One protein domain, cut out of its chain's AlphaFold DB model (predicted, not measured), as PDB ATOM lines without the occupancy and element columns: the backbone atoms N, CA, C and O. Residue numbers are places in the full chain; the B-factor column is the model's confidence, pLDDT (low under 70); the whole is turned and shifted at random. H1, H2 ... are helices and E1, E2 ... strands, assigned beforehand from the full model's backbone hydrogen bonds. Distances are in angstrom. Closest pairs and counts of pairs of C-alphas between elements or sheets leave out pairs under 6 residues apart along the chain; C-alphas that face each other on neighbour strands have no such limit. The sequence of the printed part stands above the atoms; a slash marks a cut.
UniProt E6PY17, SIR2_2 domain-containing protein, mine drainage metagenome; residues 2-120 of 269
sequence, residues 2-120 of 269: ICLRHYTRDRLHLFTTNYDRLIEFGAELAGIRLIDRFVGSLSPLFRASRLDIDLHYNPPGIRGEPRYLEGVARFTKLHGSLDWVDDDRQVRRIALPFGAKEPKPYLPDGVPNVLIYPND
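This is residues 2 to 120 of the 269 residues of the protein "SIR2_2 domain-containing protein" of mine drainage metagenome (UniProt E6PY17). With little regular structure, this long, mostly looped body has H1 over part of one face of the parallel sheet E1 E3 E2, between hairpin E4 E5 and the loop at Gly 61. Of 119 printed residues, 30 are in named elements; the class is mixed. Only just loose, close to compact, it has a radius of gyration of the C-alphas of 16.6 A and spans 53 by 26 by 26 A.

E1, residues 13 to 16, and E2, residues 33 to 35, are parallel neighbours of E3, residues 72 to 77; N 14 and O 74, and N 35 and O 73, are within hydrogen-bond range at 2.8 A. H1, residues 22 to 30, every O i to N i+4 pair within range, is on this sheet, height 7.9 A. E1, H1 and E2 form a split strand-helix-strand unit, E3 between its strands, crossover right-handed. E4, residues 84 to 87, and E5, residues 90 to 93, form a hairpin, N 85 and O 92 at 2.9 A.

C-alpha 13 is at (104.385, 102.622, 153.157), C-alpha 93 at (119.102, 101.552, 139.255); E3 is 16.4 A long.

The E2 to E3 link is long, 36 residues. pLDDT is under 70 in 21 residues, among them 2 to 9.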
ATOM      1  N   ILE A   2     103.053  92.971 156.102       28.22
ATOM      2  CA  ILE A   2     102.067  93.557 155.181       28.22
ATOM      3  C   ILE A   2     100.698  93.432 155.829       28.22
ATOM      4  O   ILE A   2     100.102  92.363 155.880       28.22
ATOM      5  N   CYS A   3     100.246  94.547 156.389       31.70
ATOM      6  CA  CYS A   3      98.905  94.678 156.925       31.70
ATOM      7  C   CYS A   3      98.003  95.080 155.752       31.70
ATOM      8  O   CYS A   3      98.148  96.186 155.224       31.70
ATOM      9  N   LEU A   4      97.130  94.172 155.303       36.06
ATOM     10  CA  LEU A   4      96.079  94.481 154.330       36.06
ATOM     11  C   LEU A   4      95.178  95.557 154.947       36.06
ATOM     12  O   LEU A   4      94.393  95.288 155.856       36.06
ATOM     13  N   ARG A   5      95.343  96.806 154.505       48.62
ATOM     14  CA  ARG A   5      94.471  97.914 154.901       48.62
ATOM     15  C   ARG A   5      93.255  97.944 153.981       48.62
ATOM     16  O   ARG A   5      93.355  97.640 152.797       48.62
ATOM     17  N   HIS A   6      92.110  98.310 154.549       42.16
ATOM     18  CA  HIS A   6      90.870  98.519 153.805       42.16
ATOM     19  C   HIS A   6      91.092  99.533 152.668       42.16
ATOM     20  O   HIS A   6      91.833 100.494 152.859       42.16
ATOM     21  N   TYR A   7      90.426  99.349 151.525       46.47
ATOM     22  CA  TYR A   7      90.608 100.131 150.288       46.47
ATOM     23  C   TYR A   7      90.366 101.647 150.426       46.47
ATOM     24  O   TYR A   7      90.724 102.406 149.533       46.47
ATOM     25  N   THR A   8      89.752 102.093 151.525       46.97
ATOM     26  CA  THR A   8      89.527 103.511 151.851       46.97
ATOM     27  C   THR A   8      90.678 104.155 152.622       46.97
ATOM     28  O   THR A   8      90.653 105.357 152.875       46.97
ATOM     29  N   ARG A   9      91.668 103.369 153.059       62.66
ATOM     30  CA  ARG A   9      92.826 103.852 153.811       62.66
ATOM     31  C   ARG A   9      94.048 103.893 152.911       62.66
ATOM     32  O   ARG A   9      94.247 103.018 152.076       62.66
ATOM     33  N   ASP A  10      94.897 104.881 153.168       70.50
ATOM     34  CA  ASP A  10      96.195 105.012 152.519       70.50
ATOM     35  C   ASP A  10      96.984 103.699 152.518       70.50
ATOM     36  O   ASP A  10      96.998 102.959 153.517       70.50
ATOM     37  N   ARG A  11      97.683 103.454 151.405       84.50
ATOM     38  CA  ARG A  11      98.533 102.274 151.230       84.50
ATOM     39  C   ARG A  11      99.564 102.158 152.341       84.50
ATOM     40  O   ARG A  11     100.041 103.151 152.893       84.50
ATOM     41  N   LEU A  12      99.953 100.918 152.631       88.44
ATOM     42  CA  LEU A  12     101.127 100.656 153.451       88.44
ATOM     43  C   LEU A  12     102.352 101.293 152.787       88.44
ATOM     44  O   LEU A  12     102.604 101.063 151.604       88.44
ATOM     45  N   HIS A  13     103.107 102.062 153.568       92.75
ATOM     46  CA  HIS A  13     104.385 102.622 153.157       92.75
ATOM     47  C   HIS A  13     105.491 101.952 153.962       92.75
ATOM     48  O   HIS A  13     105.533 102.058 155.187       92.75
ATOM     49  N   LEU A  14     106.341 101.210 153.264       95.00
ATOM     50  CA  LEU A  14     107.500 100.530 153.809       95.00
ATOM     51  C   LEU A  14     108.723 101.434 153.667       95.00
ATOM     52  O   LEU A  14     109.112 101.790 152.556       95.00
ATOM     53  N   PHE A  15     109.332 101.768 154.798       95.56
ATOM     54  CA  PHE A  15     110.620 102.447 154.859       95.56
ATOM     55  C   PHE A  15     111.665 101.471 155.379       95.56
ATOM     56  O   PHE A  15     111.399 100.739 156.332       95.56
ATOM     57  N   THR A  16     112.845 101.459 154.769       94.44
ATOM     58  CA  THR A  16     113.968 100.651 155.246       94.44
ATOM     59  C   THR A  16     115.260 101.453 155.243       94.44
ATOM     60  O   THR A  16     115.509 102.257 154.344       94.44
ATOM     61  N   THR A  17     116.079 101.224 156.261       90.94
ATOM     62  CA  THR A  17     117.476 101.669 156.337       90.94
ATOM     63  C   THR A  17     118.424 100.643 155.716       90.94
ATOM     64  O   THR A  17     119.597 100.921 155.508       90.94
ATOM     65  N   ASN A  18     117.938  99.438 155.408       92.06
ATOM     66  CA  ASN A  18     118.770  98.402 154.818       92.06
ATOM     67  C   ASN A  18     119.014  98.682 153.333       92.06
ATOM     68  O   ASN A  18     118.078  98.934 152.571       92.06
ATOM     69  N   TYR A  19     120.271  98.552 152.921       90.38
ATOM     70  CA  TYR A  19     120.699  98.654 151.525       90.38
ATOM     71  C   TYR A  19     120.574  97.327 150.756       90.38
ATOM     72  O   TYR A  19     120.659  97.314 149.526       90.38
ATOM     73  N   ASP A  20     120.362  96.206 151.456       91.62
ATOM     74  CA  ASP A  20     120.054  94.912 150.841       91.62
ATOM     75  C   ASP A  20     118.700  94.925 150.117       91.62
ATOM     76  O   ASP A  20     117.883  95.820 150.326       91.62
ATOM     77  N   ARG A  21     118.464  93.934 149.248       93.12
ATOM     78  CA  ARG A  21     117.252  93.838 148.414       93.12
ATOM     79  C   ARG A  21     116.303  92.712 148.828       93.12
ATOM     80  O   ARG A  21     115.576  92.171 147.994       93.12
ATOM     81  N   LEU A  22     116.340  92.299 150.099       93.75
ATOM     82  CA  LEU A  22     115.516  91.191 150.598       93.75
ATOM     83  C   LEU A  22     114.022  91.520 150.559       93.75
ATOM     84  O   LEU A  22     113.209  90.635 150.295       93.75
ATOM     85  N   ILE A  23     113.653  92.781 150.804       93.75
ATOM     86  CA  ILE A  23     112.252  93.220 150.783       93.75
ATOM     87  C   ILE A  23     111.704  93.171 149.359       93.75
ATOM     88  O   ILE A  23     110.596  92.680 149.158       93.75
ATOM     89  N   GLU A  24     112.471  93.638 148.378       94.25
ATOM     90  CA  GLU A  24     112.085  93.597 146.969       94.25
ATOM     91  C   GLU A  24     111.935  92.163 146.484       94.25
ATOM     92  O   GLU A  24     110.889  91.808 145.948       94.25
ATOM     93  N   PHE A  25     112.928  91.317 146.762       93.50
ATOM     94  CA  PHE A  25     112.868  89.903 146.412       93.50
ATOM     95  C   PHE A  25     111.670  89.202 147.072       93.50
ATOM     96  O   PHE A  25     110.921  88.475 146.420       93.50
ATOM     97  N   GLY A  26     111.428  89.461 148.360       92.00
ATOM     98  CA  GLY A  26     110.267  88.929 149.071       92.00
ATOM     99  C   GLY A  26     108.934  89.434 148.507       92.00
ATOM    100  O   GLY A  26     107.977  88.665 148.417       92.00
ATOM    101  N   ALA A  27     108.863  90.701 148.096       91.56
ATOM    102  CA  ALA A  27     107.682  91.272 147.460       91.56
ATOM    103  C   ALA A  27     107.412  90.629 146.093       91.56
ATOM    104  O   ALA A  27     106.268  90.268 145.821       91.56
ATOM    105  N   GLU A  28     108.446  90.399 145.280       90.06
ATOM    106  CA  GLU A  28     108.325  89.679 144.007       90.06
ATOM    107  C   GLU A  28     107.790  88.258 144.209       90.06
ATOM    108  O   GLU A  28     106.811  87.874 143.566       90.06
ATOM    109  N   LEU A  29     108.360  87.503 145.158       89.69
ATOM    110  CA  LEU A  29     107.884  86.157 145.497       89.69
ATOM    111  C   LEU A  29     106.431  86.151 145.996       89.69
ATOM    112  O   LEU A  29     105.682  85.214 145.717       89.69
ATOM    113  N   ALA A  30     106.021  87.198 146.712       87.38
ATOM    114  CA  ALA A  30     104.660  87.357 147.213       87.38
ATOM    115  C   ALA A  30     103.673  87.914 146.164       87.38
ATOM    116  O   ALA A  30     102.474  87.987 146.437       87.38
ATOM    117  N   GLY A  31     104.141  88.313 144.976       89.00
ATOM    118  CA  GLY A  31     103.316  88.956 143.948       89.00
ATOM    119  C   GLY A  31     102.884  90.384 144.304       89.00
ATOM    120  O   GLY A  31     101.834  90.845 143.851       89.00
ATOM    121  N   ILE A  32     103.670  91.073 145.130       90.50
ATOM    122  CA  ILE A  32     103.386  92.406 145.660       90.50
ATOM    123  C   ILE A  32     104.181  93.443 144.883       90.50
ATOM    124  O   ILE A  32     105.391  93.335 144.711       90.50
ATOM    125  N   ARG A  33     103.487  94.479 144.421       91.94
ATOM    126  CA  ARG A  33     104.080  95.564 143.644       91.94
ATOM    127  C   ARG A  33     104.555  96.651 144.592       91.94
ATOM    128  O   ARG A  33     103.757  97.213 145.343       91.94
ATOM    129  N   LEU A  34     105.843  96.953 144.534       93.31
ATOM    130  CA  LEU A  34     106.426  98.071 145.258       93.31
ATOM    131  C   LEU A  34     106.403  99.311 144.361       93.31
ATOM    132  O   LEU A  34     106.931  99.286 143.252       93.31
ATOM    133  N   ILE A  35     105.759 100.378 144.832       92.81
ATOM    134  CA  ILE A  35     105.819 101.704 144.214       92.81
ATOM    135  C   ILE A  35     106.912 102.487 144.930       92.81
ATOM    136  O   ILE A  35     106.782 102.793 146.115       92.81
ATOM    137  N   ASP A  36     107.967 102.825 144.206       92.38
ATOM    138  CA  ASP A  36     109.043 103.695 144.666       92.38
ATOM    139  C   ASP A  36     109.200 104.898 143.713       92.38
ATOM    140  O   ASP A  36     108.341 105.169 142.873       92.38
ATOM    141  N   ARG A  37     110.290 105.655 143.869       91.06
ATOM    142  CA  ARG A  37     110.548 106.884 143.108       91.06
ATOM    143  C   ARG A  37     111.253 106.701 141.765       91.06
ATOM    144  O   ARG A  37     111.502 107.716 141.106       91.06
ATOM    145  N   PHE A  38     111.618 105.487 141.341       92.50
ATOM    146  CA  PHE A  38     112.245 105.364 140.023       92.50
ATOM    147  C   PHE A  38     111.227 105.128 138.925       92.50
ATOM    148  O   PHE A  38     110.242 104.413 139.078       92.50
ATOM    149  N   VAL A  39     111.537 105.705 137.772       91.56
ATOM    150  CA  VAL A  39     110.728 105.606 136.568       91.56
ATOM    151  C   VAL A  39     111.523 104.893 135.486       91.56
ATOM    152  O   VAL A  39     112.671 105.247 135.221       91.56
ATOM    153  N   GLY A  40     110.880 103.929 134.831       90.00
ATOM    154  CA  GLY A  40     111.466 103.110 133.772       90.00
ATOM    155  C   GLY A  40     111.670 101.661 134.206       90.00
ATOM    156  O   GLY A  40     111.684 101.354 135.393       90.00
ATOM    157  N   SER A  41     111.802 100.768 133.225       86.88
ATOM    158  CA  SER A  41     111.928  99.322 133.466       86.88
ATOM    159  C   SER A  41     113.330  98.776 133.194       86.88
ATOM    160  O   SER A  41     113.743  97.831 133.849       86.88
ATOM    161  N   LEU A  42     114.062  99.355 132.233       85.19
ATOM    162  CA  LEU A  42     115.382  98.860 131.811       85.19
ATOM    163  C   LEU A  42     116.533  99.565 132.535       85.19
ATOM    164  O   LEU A  42     117.444  98.920 133.036       85.19
ATOM    165  N   SER A  43     116.466 100.892 132.611       85.31
ATOM    166  CA  SER A  43     117.358 101.720 133.426       85.31
ATOM    167  C   SER A  43     116.479 102.685 134.216       85.31
ATOM    168  O   SER A  43     116.185 103.785 133.737       85.31
ATOM    169  N   PRO A  44     115.946 102.246 135.371       92.81
ATOM    170  CA  PRO A  44     115.092 103.096 136.178       92.81
ATOM    171  C   PRO A  44     115.877 104.316 136.667       92.81
ATOM    172  O   PRO A  44     116.978 104.181 137.202       92.81
ATOM    173  N   LEU A  45     115.290 105.500 136.508       92.56
ATOM    174  CA  LEU A  45     115.859 106.784 136.913       92.56
ATOM    175  C   LEU A  45     115.094 107.333 138.119       92.56
ATOM    176  O   LEU A  45     113.867 107.444 138.064       92.56
ATOM    177  N   PHE A  46     115.802 107.703 139.184       92.31
ATOM    178  CA  PHE A  46     115.207 108.324 140.365       92.31
ATOM    179  C   PHE A  46     114.629 109.697 140.016       92.31
ATOM    180  O   PHE A  46     115.274 110.514 139.351       92.31
ATOM    181  N   ARG A  47     113.411 109.977 140.485       89.62
ATOM    182  CA  ARG A  47     112.762 111.279 140.307       89.62
ATOM    183  C   ARG A  47     112.642 112.024 141.636       89.62
ATOM    184  O   ARG A  47     112.029 111.553 142.593       89.62
ATOM    185  N   ALA A  48     113.172 113.248 141.656       82.19
ATOM    186  CA  ALA A  48     112.989 114.193 142.760       82.19
ATOM    187  C   ALA A  48     111.534 114.675 142.887       82.19
ATOM    188  O   ALA A  48     111.076 115.014 143.974       82.19
ATOM    189  N   SER A  49     110.801 114.724 141.770       80.56
ATOM    190  CA  SER A  49     109.429 115.223 141.740       80.56
ATOM    191  C   SER A  49     108.506 114.320 142.553       80.56
ATOM    192  O   SER A  49     108.336 113.144 142.223       80.56
ATOM    193  N   ARG A  50     107.862 114.890 143.571       69.19
ATOM    194  CA  ARG A  50     106.858 114.205 144.385       69.19
ATOM    195  C   ARG A  50     105.534 114.104 143.620       69.19
ATOM    196  O   ARG A  50     104.640 114.922 143.812       69.19
ATOM    197  N   LEU A  51     105.425 113.116 142.733       70.62
ATOM    198  CA  LEU A  51     104.130 112.673 142.214       70.62
ATOM    199  C   LEU A  51     103.569 111.584 143.126       70.62
ATOM    200  O   LEU A  51     104.250 110.599 143.405       70.62
ATOM    201  N   ASP A  52     102.318 111.746 143.553       76.50
ATOM    202  CA  ASP A  52     101.588 110.687 144.246       76.50
ATOM    203  C   ASP A  52     101.016 109.711 143.210       76.50
ATOM    204  O   ASP A  52      99.929 109.909 142.666       76.50
ATOM    205  N   ILE A  53     101.827 108.716 142.845       82.38
ATOM    206  CA  ILE A  53     101.479 107.718 141.833       82.38
ATOM    207  C   ILE A  53     100.820 106.524 142.507       82.38
ATOM    208  O   ILE A  53     101.336 105.980 143.486       82.38
ATOM    209  N   ASP A  54      99.714 106.072 141.920       86.38
ATOM    210  CA  ASP A  54      99.005 104.892 142.382       86.38
ATOM    211  C   ASP A  54      98.454 104.037 141.219       86.38
ATOM    212  O   ASP A  54      98.140 104.531 140.136       86.38
ATOM    213  N   LEU A  55      98.342 102.730 141.454       86.31
ATOM    214  CA  LEU A  55      97.812 101.711 140.559       86.31
ATOM    215  C   LEU A  55      96.330 101.456 140.849       86.31
ATOM    216  O   LEU A  55      95.955 100.962 141.918       86.31
ATOM    217  N   HIS A  56      95.504 101.714 139.842       85.12
ATOM    218  CA  HIS A  56      94.082 101.400 139.852       85.12
ATOM    219  C   HIS A  56      93.754 100.382 138.761       85.12
ATOM    220  O   HIS A  56      94.437 100.315 137.738       85.12
ATOM    221  N   TYR A  57      92.702  99.595 138.966       82.12
ATOM    222  CA  TYR A  57      92.131  98.729 137.943       82.12
ATOM    223  C   TYR A  57      90.657  99.061 137.722       82.12
ATOM    224  O   TYR A  57      89.928  99.428 138.648       82.12
ATOM    225  N   ASN A  58      90.221  98.893 136.477       81.00
ATOM    226  CA  ASN A  58      88.832  99.067 136.084       81.00
ATOM    227  C   ASN A  58      88.201  97.678 135.930       81.00
ATOM    228  O   ASN A  58      88.578  96.954 135.005       81.00
ATOM    229  N   PRO A  59      87.296  97.261 136.835       76.31
ATOM    230  CA  PRO A  59      86.646  95.963 136.718       76.31
ATOM    231  C   PRO A  59      85.819  95.889 135.420       76.31
ATOM    232  O   PRO A  59      85.084  96.833 135.108       76.31
ATOM    233  N   PRO A  60      85.916  94.791 134.649       73.38
ATOM    234  CA  PRO A  60      85.177  94.654 133.401       73.38
ATOM    235  C   PRO A  60      83.664  94.663 133.666       73.38
ATOM    236  O   PRO A  60      83.174  93.969 134.552       73.38
ATOM    237  N   GLY A  61      82.921  95.449 132.882       69.38
ATOM    238  CA  GLY A  61      81.452  95.460 132.899       69.38
ATOM    239  C   GLY A  61      80.786  96.418 133.895       69.38
ATOM    240  O   GLY A  61      79.561  96.498 133.899       69.38
ATOM    241  N   ILE A  62      81.541  97.181 134.695       64.75
ATOM    242  CA  ILE A  62      80.976  98.178 135.619       64.75
ATOM    243  C   ILE A  62      81.458  99.576 135.215       64.75
ATOM    244  O   ILE A  62      82.654  99.856 135.223       64.75
ATOM    245  N   ARG A  63      80.521 100.477 134.890       60.66
ATOM    246  CA  ARG A  63      80.785 101.924 134.869       60.66
ATOM    247  C   ARG A  63      80.840 102.405 136.318       60.66
ATOM    248  O   ARG A  63      79.825 102.384 137.005       60.66
ATOM    249  N   GLY A  64      82.017 102.803 136.783       68.00
ATOM    250  CA  GLY A  64      82.238 103.298 138.139       68.00
ATOM    251  C   GLY A  64      83.652 103.846 138.308       68.00
ATOM    252  O   GLY A  64      84.449 103.807 137.370       68.00
ATOM    253  N   GLU A  65      83.946 104.365 139.498       72.50
ATOM    254  CA  GLU A  65      85.276 104.874 139.834       72.50
ATOM    255  C   GLU A  65      86.332 103.749 139.808       72.50
ATOM    256  O   GLU A  65      86.028 102.610 140.200       72.50
ATOM    257  N   PRO A  66      87.565 104.036 139.347       76.00
ATOM    258  CA  PRO A  66      88.666 103.080 139.375       76.00
ATOM    259  C   PRO A  66      88.891 102.537 140.787       76.00
ATOM    260  O   PRO A  66      88.873 103.284 141.764       76.00
ATOM    261  N   ARG A  67      89.139 101.231 140.910       77.44
ATOM    262  CA  ARG A  67      89.422 100.607 142.209       77.44
ATOM    263  C   ARG A  67      90.920 100.534 142.441       77.44
ATOM    264  O   ARG A  67      91.662 100.178 141.528       77.44
ATOM    265  N   TYR A  68      91.364 100.805 143.665       82.00
ATOM    266  CA  TYR A  68      92.753 100.569 144.047       82.00
ATOM    267  C   TYR A  68      93.131  99.107 143.803       82.00
ATOM    268  O   TYR A  68      92.428  98.186 144.223       82.00
ATOM    269  N   LEU A  69      94.259  98.896 143.128       84.38
ATOM    270  CA  LEU A  69      94.815  97.563 142.945       84.38
ATOM    271  C   LEU A  69      95.303  97.017 144.294       84.38
ATOM    272  O   LEU A  69      96.040  97.697 145.016       84.38
ATOM    273  N   GLU A  70      94.891  95.798 144.635       83.31
ATOM    274  CA  GLU A  70      95.388  95.077 145.810       83.31
ATOM    275  C   GLU A  70      96.819  94.563 145.591       83.31
ATOM    276  O   GLU A  70      97.288  94.440 144.459       83.31
ATOM    277  N   GLY A  71      97.531  94.257 146.681       85.38
ATOM    278  CA  GLY A  71      98.913  93.771 146.596       85.38
ATOM    279  C   GLY A  71      99.899  94.841 146.124       85.38
ATOM    280  O   GLY A  71     100.869  94.527 145.443       85.38
ATOM    281  N   VAL A  72      99.651  96.108 146.458       90.00
ATOM    282  CA  VAL A  72     100.538  97.231 146.135       90.00
ATOM    283  C   VAL A  72     100.913  97.968 147.419       90.00
ATOM    284  O   VAL A  72     100.032  98.318 148.211       90.00
ATOM    285  N   ALA A  73     102.205  98.219 147.614       91.44
ATOM    286  CA  ALA A  73     102.744  98.970 148.745       91.44
ATOM    287  C   ALA A  73     103.695 100.067 148.257       91.44
ATOM    288  O   ALA A  73     104.414  99.879 147.278       91.44
ATOM    289  N   ARG A  74     103.720 101.208 148.950       92.94
ATOM    290  CA  ARG A  74     104.754 102.229 148.741       92.94
ATOM    291  C   ARG A  74     106.050 101.751 149.400       92.94
ATOM    292  O   ARG A  74     105.998 101.167 150.484       92.94
ATOM    293  N   PHE A  75     107.192 101.988 148.771       94.31
ATOM    294  CA  PHE A  75     108.493 101.520 149.242       94.31
ATOM    295  C   PHE A  75     109.559 102.601 149.102       94.31
ATOM    296  O   PHE A  75     109.675 103.264 148.072       94.31
ATOM    297  N   THR A  76     110.348 102.789 150.154       93.56
ATOM    298  CA  THR A  76     111.384 103.815 150.207       93.56
ATOM    299  C   THR A  76     112.587 103.297 150.983       93.56
ATOM    300  O   THR A  76     112.466 102.872 152.133       93.56
ATOM    301  N   LYS A  77     113.766 103.364 150.362       93.38
ATOM    302  CA  LYS A  77     115.042 103.071 151.019       93.38
ATOM    303  C   LYS A  77     115.714 104.363 151.437       93.38
ATOM    304  O   LYS A  77     116.037 105.173 150.578       93.38
ATOM    305  N   LEU A  78     115.903 104.559 152.736       90.75
ATOM    306  CA  LEU A  78     116.429 105.806 153.296       90.75
ATOM    307  C   LEU A  78     117.943 105.935 153.109       90.75
ATOM    308  O   LEU A  78     118.431 107.035 152.889       90.75
ATOM    309  N   HIS A  79     118.674 104.818 153.138       88.81
ATOM    310  CA  HIS A  79     120.144 104.796 153.054       88.81
ATOM    311  C   HIS A  79     120.678 104.353 151.683       88.81
ATOM    312  O   HIS A  79     121.867 104.070 151.536       88.81
ATOM    313  N   GLY A  80     119.809 104.295 150.673       89.75
ATOM    314  CA  GLY A  80     120.159 103.816 149.337       89.75
ATOM    315  C   GLY A  80     120.015 102.304 149.175       89.75
ATOM    316  O   GLY A  80     119.284 101.647 149.916       89.75
ATOM    317  N   SER A  81     120.668 101.749 148.157       91.19
ATOM    318  CA  SER A  81     120.543 100.334 147.788       91.19
ATOM    319  C   SER A  81     121.803  99.839 147.098       91.19
ATOM    320  O   SER A  81     122.488 100.607 146.429       91.19
ATOM    321  N   LEU A  82     122.043  98.527 147.166       89.94
ATOM    322  CA  LEU A  82     123.169  97.871 146.490       89.94
ATOM    323  C   LEU A  82     123.179  98.021 144.959       89.94
ATOM    324  O   LEU A  82     124.192  97.756 144.318       89.94
ATOM    325  N   ASP A  83     122.048  98.392 144.369       90.44
ATOM    326  CA  ASP A  83     121.855  98.540 142.931       90.44
ATOM    327  C   ASP A  83     121.649  99.992 142.490       90.44
ATOM    328  O   ASP A  83     121.200 100.223 141.370       90.44
ATOM    329  N   TRP A  84     121.944 100.975 143.344       91.62
ATOM    330  CA  TRP A  84     121.864 102.392 142.985       91.62
ATOM    331  C   TRP A  84     123.238 102.925 142.595       91.62
ATOM    332  O   TRP A  84     124.229 102.649 143.266       91.62
ATOM    333  N   VAL A  85     123.294 103.722 141.533       88.31
ATOM    334  CA  VAL A  85     124.521 104.362 141.039       88.31
ATOM    335  C   VAL A  85     124.257 105.827 140.714       88.31
ATOM    336  O   VAL A  85     123.131 106.175 140.351       88.31
ATOM    337  N   ASP A  86     125.280 106.670 140.844       85.69
ATOM    338  CA  ASP A  86     125.251 108.048 140.342       85.69
ATOM    339  C   ASP A  86     125.916 108.099 138.968       85.69
ATOM    340  O   ASP A  86     127.120 107.892 138.842       85.69
ATOM    341  N   ASP A  87     125.108 108.352 137.948       83.06
ATOM    342  CA  ASP A  87     125.516 108.486 136.557       83.06
ATOM    343  C   ASP A  87     125.237 109.929 136.118       83.06
ATOM    344  O   ASP A  87     124.083 110.316 135.942       83.06
ATOM    345  N   ASP A  88     126.275 110.759 136.011       81.00
ATOM    346  CA  ASP A  88     126.166 112.172 135.616       81.00
ATOM    347  C   ASP A  88     125.131 112.993 136.422       81.00
ATOM    348  O   ASP A  88     124.305 113.727 135.866       81.00
ATOM    349  N   ARG A  89     125.185 112.910 137.761       80.06
ATOM    350  CA  ARG A  89     124.241 113.559 138.703       80.06
ATOM    351  C   ARG A  89     122.817 113.011 138.609       80.06
ATOM    352  O   ARG A  89     121.860 113.651 139.064       80.06
ATOM    353  N   GLN A  90     122.652 111.843 137.999       86.00
ATOM    354  CA  GLN A  90     121.393 111.132 137.908       86.00
ATOM    355  C   GLN A  90     121.501 109.800 138.632       86.00
ATOM    356  O   GLN A  90     122.262 108.911 138.266       86.00
ATOM    357  N   VAL A  91     120.653 109.628 139.641       90.12
ATOM    358  CA  VAL A  91     120.595 108.378 140.391       90.12
ATOM    359  C   VAL A  91     119.822 107.346 139.583       90.12
ATOM    360  O   VAL A  91     118.627 107.515 139.319       90.12
ATOM    361  N   ARG A  92     120.492 106.262 139.203       90.62
ATOM    362  CA  ARG A  92     119.920 105.160 138.422       90.62
ATOM    363  C   ARG A  92     119.943 103.860 139.206       90.62
ATOM    364  O   ARG A  92     120.795 103.657 140.065       90.62
ATOM    365  N   ARG A  93     119.018 102.962 138.869       91.00
ATOM    366  CA  ARG A  93     119.102 101.552 139.255       91.00
ATOM    367  C   ARG A  93     119.787 100.741 138.164       91.00
ATOM    368  O   ARG A  93     119.406 100.840 136.997       91.00
ATOM    369  N   ILE A  94     120.765  99.931 138.552       89.81
ATOM    370  CA  ILE A  94     121.413  98.955 137.671       89.81
ATOM    371  C   ILE A  94     120.723  97.593 137.769       89.81
ATOM    372  O   ILE A  94     120.146  97.233 138.796       89.81
ATOM    373  N   ALA A  95     120.831  96.796 136.709       87.38
ATOM    374  CA  ALA A  95     120.332  95.426 136.678       87.38
ATOM    375  C   ALA A  95     121.289  94.469 137.411       87.38
ATOM    376  O   ALA A  95     121.888  93.581 136.808       87.38
ATOM    377  N   LEU A  96     121.454  94.657 138.721       88.12
ATOM    378  CA  LEU A  96     122.241  93.760 139.563       88.12
ATOM    379  C   LEU A  96     121.418  92.489 139.853       88.12
ATOM    380  O   LEU A  96     120.326  92.611 140.414       88.12
ATOM    381  N   PRO A  97     121.895  91.270 139.556       88.62
ATOM    382  CA  PRO A  97     121.205  90.041 139.942       88.62
ATOM    383  C   PRO A  97     121.186  89.838 141.462       88.62
ATOM    384  O   PRO A  97     122.115  90.232 142.174       88.62
ATOM    385  N   PHE A  98     120.131  89.214 141.987       87.00
ATOM    386  CA  PHE A  98     120.087  88.849 143.402       87.00
ATOM    387  C   PHE A  98     121.128  87.752 143.695       87.00
ATOM    388  O   PHE A  98     121.206  86.762 142.974       87.00
ATOM    389  N   GLY A  99     121.951  87.939 144.733       85.12
ATOM    390  CA  GLY A  99     123.050  87.019 145.061       85.12
ATOM    391  C   GLY A  99     124.325  87.194 144.221       85.12
ATOM    392  O   GLY A  99     125.216  86.346 144.290       85.12
ATOM    393  N   ALA A 100     124.444  88.274 143.440       86.56
ATOM    394  CA  ALA A 100     125.696  88.620 142.771       86.56
ATOM    395  C   ALA A 100     126.837  88.803 143.794       86.56
ATOM    396  O   ALA A 100     126.669  89.488 144.802       86.56
ATOM    397  N   LYS A 101     128.002  88.194 143.526       83.75
ATOM    398  CA  LYS A 101     129.171  88.243 144.427       83.75
ATOM    399  C   LYS A 101     129.793  89.633 144.515       83.75
ATOM    400  O   LYS A 101     130.285  90.019 145.569       83.75
ATOM    401  N   GLU A 102     129.782  90.361 143.405       80.50
ATOM    402  CA  GLU A 102     130.325  91.709 143.296       80.50
ATOM    403  C   GLU A 102     129.461  92.555 142.350       80.50
ATOM    404  O   GLU A 102     128.928  92.023 141.371       80.50
ATOM    405  N   PRO A 103     129.309  93.865 142.621       78.06
ATOM    406  CA  PRO A 103     128.544  94.765 141.762       78.06
ATOM    407  C   PRO A 103     129.322  95.186 140.509       78.06
ATOM    408  O   PRO A 103     128.710  95.519 139.501       78.06
ATOM    409  N   LYS A 104     130.663  95.135 140.550       80.56
ATOM    410  CA  LYS A 104     131.565  95.654 139.510       80.56
ATOM    411  C   LYS A 104     131.242  95.195 138.078       80.56
ATOM    412  O   LYS A 104     131.250  96.054 137.206       80.56
ATOM    413  N   PRO A 105     130.907  93.918 137.807       84.19
ATOM    414  CA  PRO A 105     130.572  93.464 136.452       84.19
ATOM    415  C   PRO A 105     129.291  94.079 135.873       84.19
ATOM    416  O   PRO A 105     129.042  93.954 134.679       84.19
ATOM    417  N   TYR A 106     128.462  94.692 136.719       83.50
ATOM    418  CA  TYR A 106     127.172  95.279 136.358       83.50
ATOM    419  C   TYR A 106     127.197  96.811 136.394       83.50
ATOM    420  O   TYR A 106     126.184  97.445 136.096       83.50
ATOM    421  N   LEU A 107     128.330  97.406 136.786       80.88
ATOM    422  CA  LEU A 107     128.522  98.849 136.771       80.88
ATOM    423  C   LEU A 107     128.887  99.307 135.353       80.88
ATOM    424  O   LEU A 107     129.700  98.648 134.701       80.88
ATOM    425  N   PRO A 108     128.325 100.426 134.870       75.19
ATOM    426  CA  PRO A 108     128.806 101.060 133.651       75.19
ATOM    427  C   PRO A 108     130.262 101.527 133.808       75.19
ATOM    428  O   PRO A 108     130.688 101.915 134.900       75.19
ATOM    429  N   ASP A 109     131.021 101.519 132.712       74.38
ATOM    430  CA  ASP A 109     132.411 101.980 132.712       74.38
ATOM    431  C   ASP A 109     132.507 103.448 133.153       74.38
ATOM    432  O   ASP A 109     131.820 104.320 132.626       74.38
ATOM    433  N   GLY A 110     133.383 103.730 134.121       69.06
ATOM    434  CA  GLY A 110     133.622 105.088 134.621       69.06
ATOM    435  C   GLY A 110     132.619 105.594 135.663       69.06
ATOM    436  O   GLY A 110     132.834 106.675 136.209       69.06
ATOM    437  N   VAL A 111     131.581 104.820 135.999       69.50
ATOM    438  CA  VAL A 111     130.627 105.174 137.059       69.50
ATOM    439  C   VAL A 111     131.197 104.770 138.429       69.50
ATOM    440  O   VAL A 111     131.583 103.610 138.612       69.50
ATOM    441  N   PRO A 112     131.302 105.703 139.399       63.28
ATOM    442  CA  PRO A 112     131.807 105.392 140.731       63.28
ATOM    443  C   PRO A 112     130.880 104.428 141.489       63.28
ATOM    444  O   PRO A 112     129.753 104.151 141.086       63.28
ATOM    445  N   ASN A 113     131.406 103.885 142.591       64.62
ATOM    446  CA  ASN A 113     130.783 102.837 143.400       64.62
ATOM    447  C   ASN A 113     129.316 103.110 143.780       64.62
ATOM    448  O   ASN A 113     128.842 104.241 143.830       64.62
ATOM    449  N   VAL A 114     128.633 102.019 144.120       75.50
ATOM    450  CA  VAL A 114     127.236 101.966 144.558       75.50
ATOM    451  C   VAL A 114     126.894 103.027 145.614       75.50
ATOM    452  O   VAL A 114     127.621 103.209 146.591       75.50
ATOM    453  N   LEU A 115     125.736 103.669 145.447       76.25
ATOM    454  CA  LEU A 115     125.173 104.654 146.366       76.25
ATOM    455  C   LEU A 115     124.589 103.985 147.622       76.25
ATOM    456  O   LEU A 115     123.397 103.668 147.692       76.25
ATOM    457  N   ILE A 116     125.453 103.785 148.620       72.19
ATOM    458  CA  ILE A 116     125.100 103.332 149.972       72.19
ATOM    459  C   ILE A 116     125.640 104.348 150.971       72.19
ATOM    460  O   ILE A 116     126.841 104.616 150.983       72.19
ATOM    461  N   TYR A 117     124.777 104.869 151.839       65.12
ATOM    462  CA  TYR A 117     125.205 105.778 152.898       65.12
ATOM    463  C   TYR A 117     125.448 105.023 154.219       65.12
ATOM    464  O   TYR A 117     124.523 104.390 154.731       65.12
ATOM    465  N   PRO A 118     126.663 105.052 154.801       51.50
ATOM    466  CA  PRO A 118     126.915 104.520 156.136       51.50
ATOM    467  C   PRO A 118     126.545 105.528 157.239       51.50
ATOM    468  O   PRO A 118     126.738 106.732 157.112       51.50
ATOM    469  N   ASN A 119     126.061 104.995 158.359       52.88
ATOM    470  CA  ASN A 119     125.241 105.679 159.362       52.88
ATOM    471  C   ASN A 119     125.866 106.852 160.156       52.88
ATOM    472  O   ASN A 119     125.133 107.452 160.923       52.88
ATOM    473  N   ASP A 120     127.146 107.223 160.043       44.44
ATOM    474  CA  ASP A 120     127.733 108.159 161.034       44.44
ATOM    475  C   ASP A 120     128.873 109.078 160.530       44.44
ATOM    476  O   ASP A 120     129.521 109.749 161.333       44.44
TER     477      ASP A 120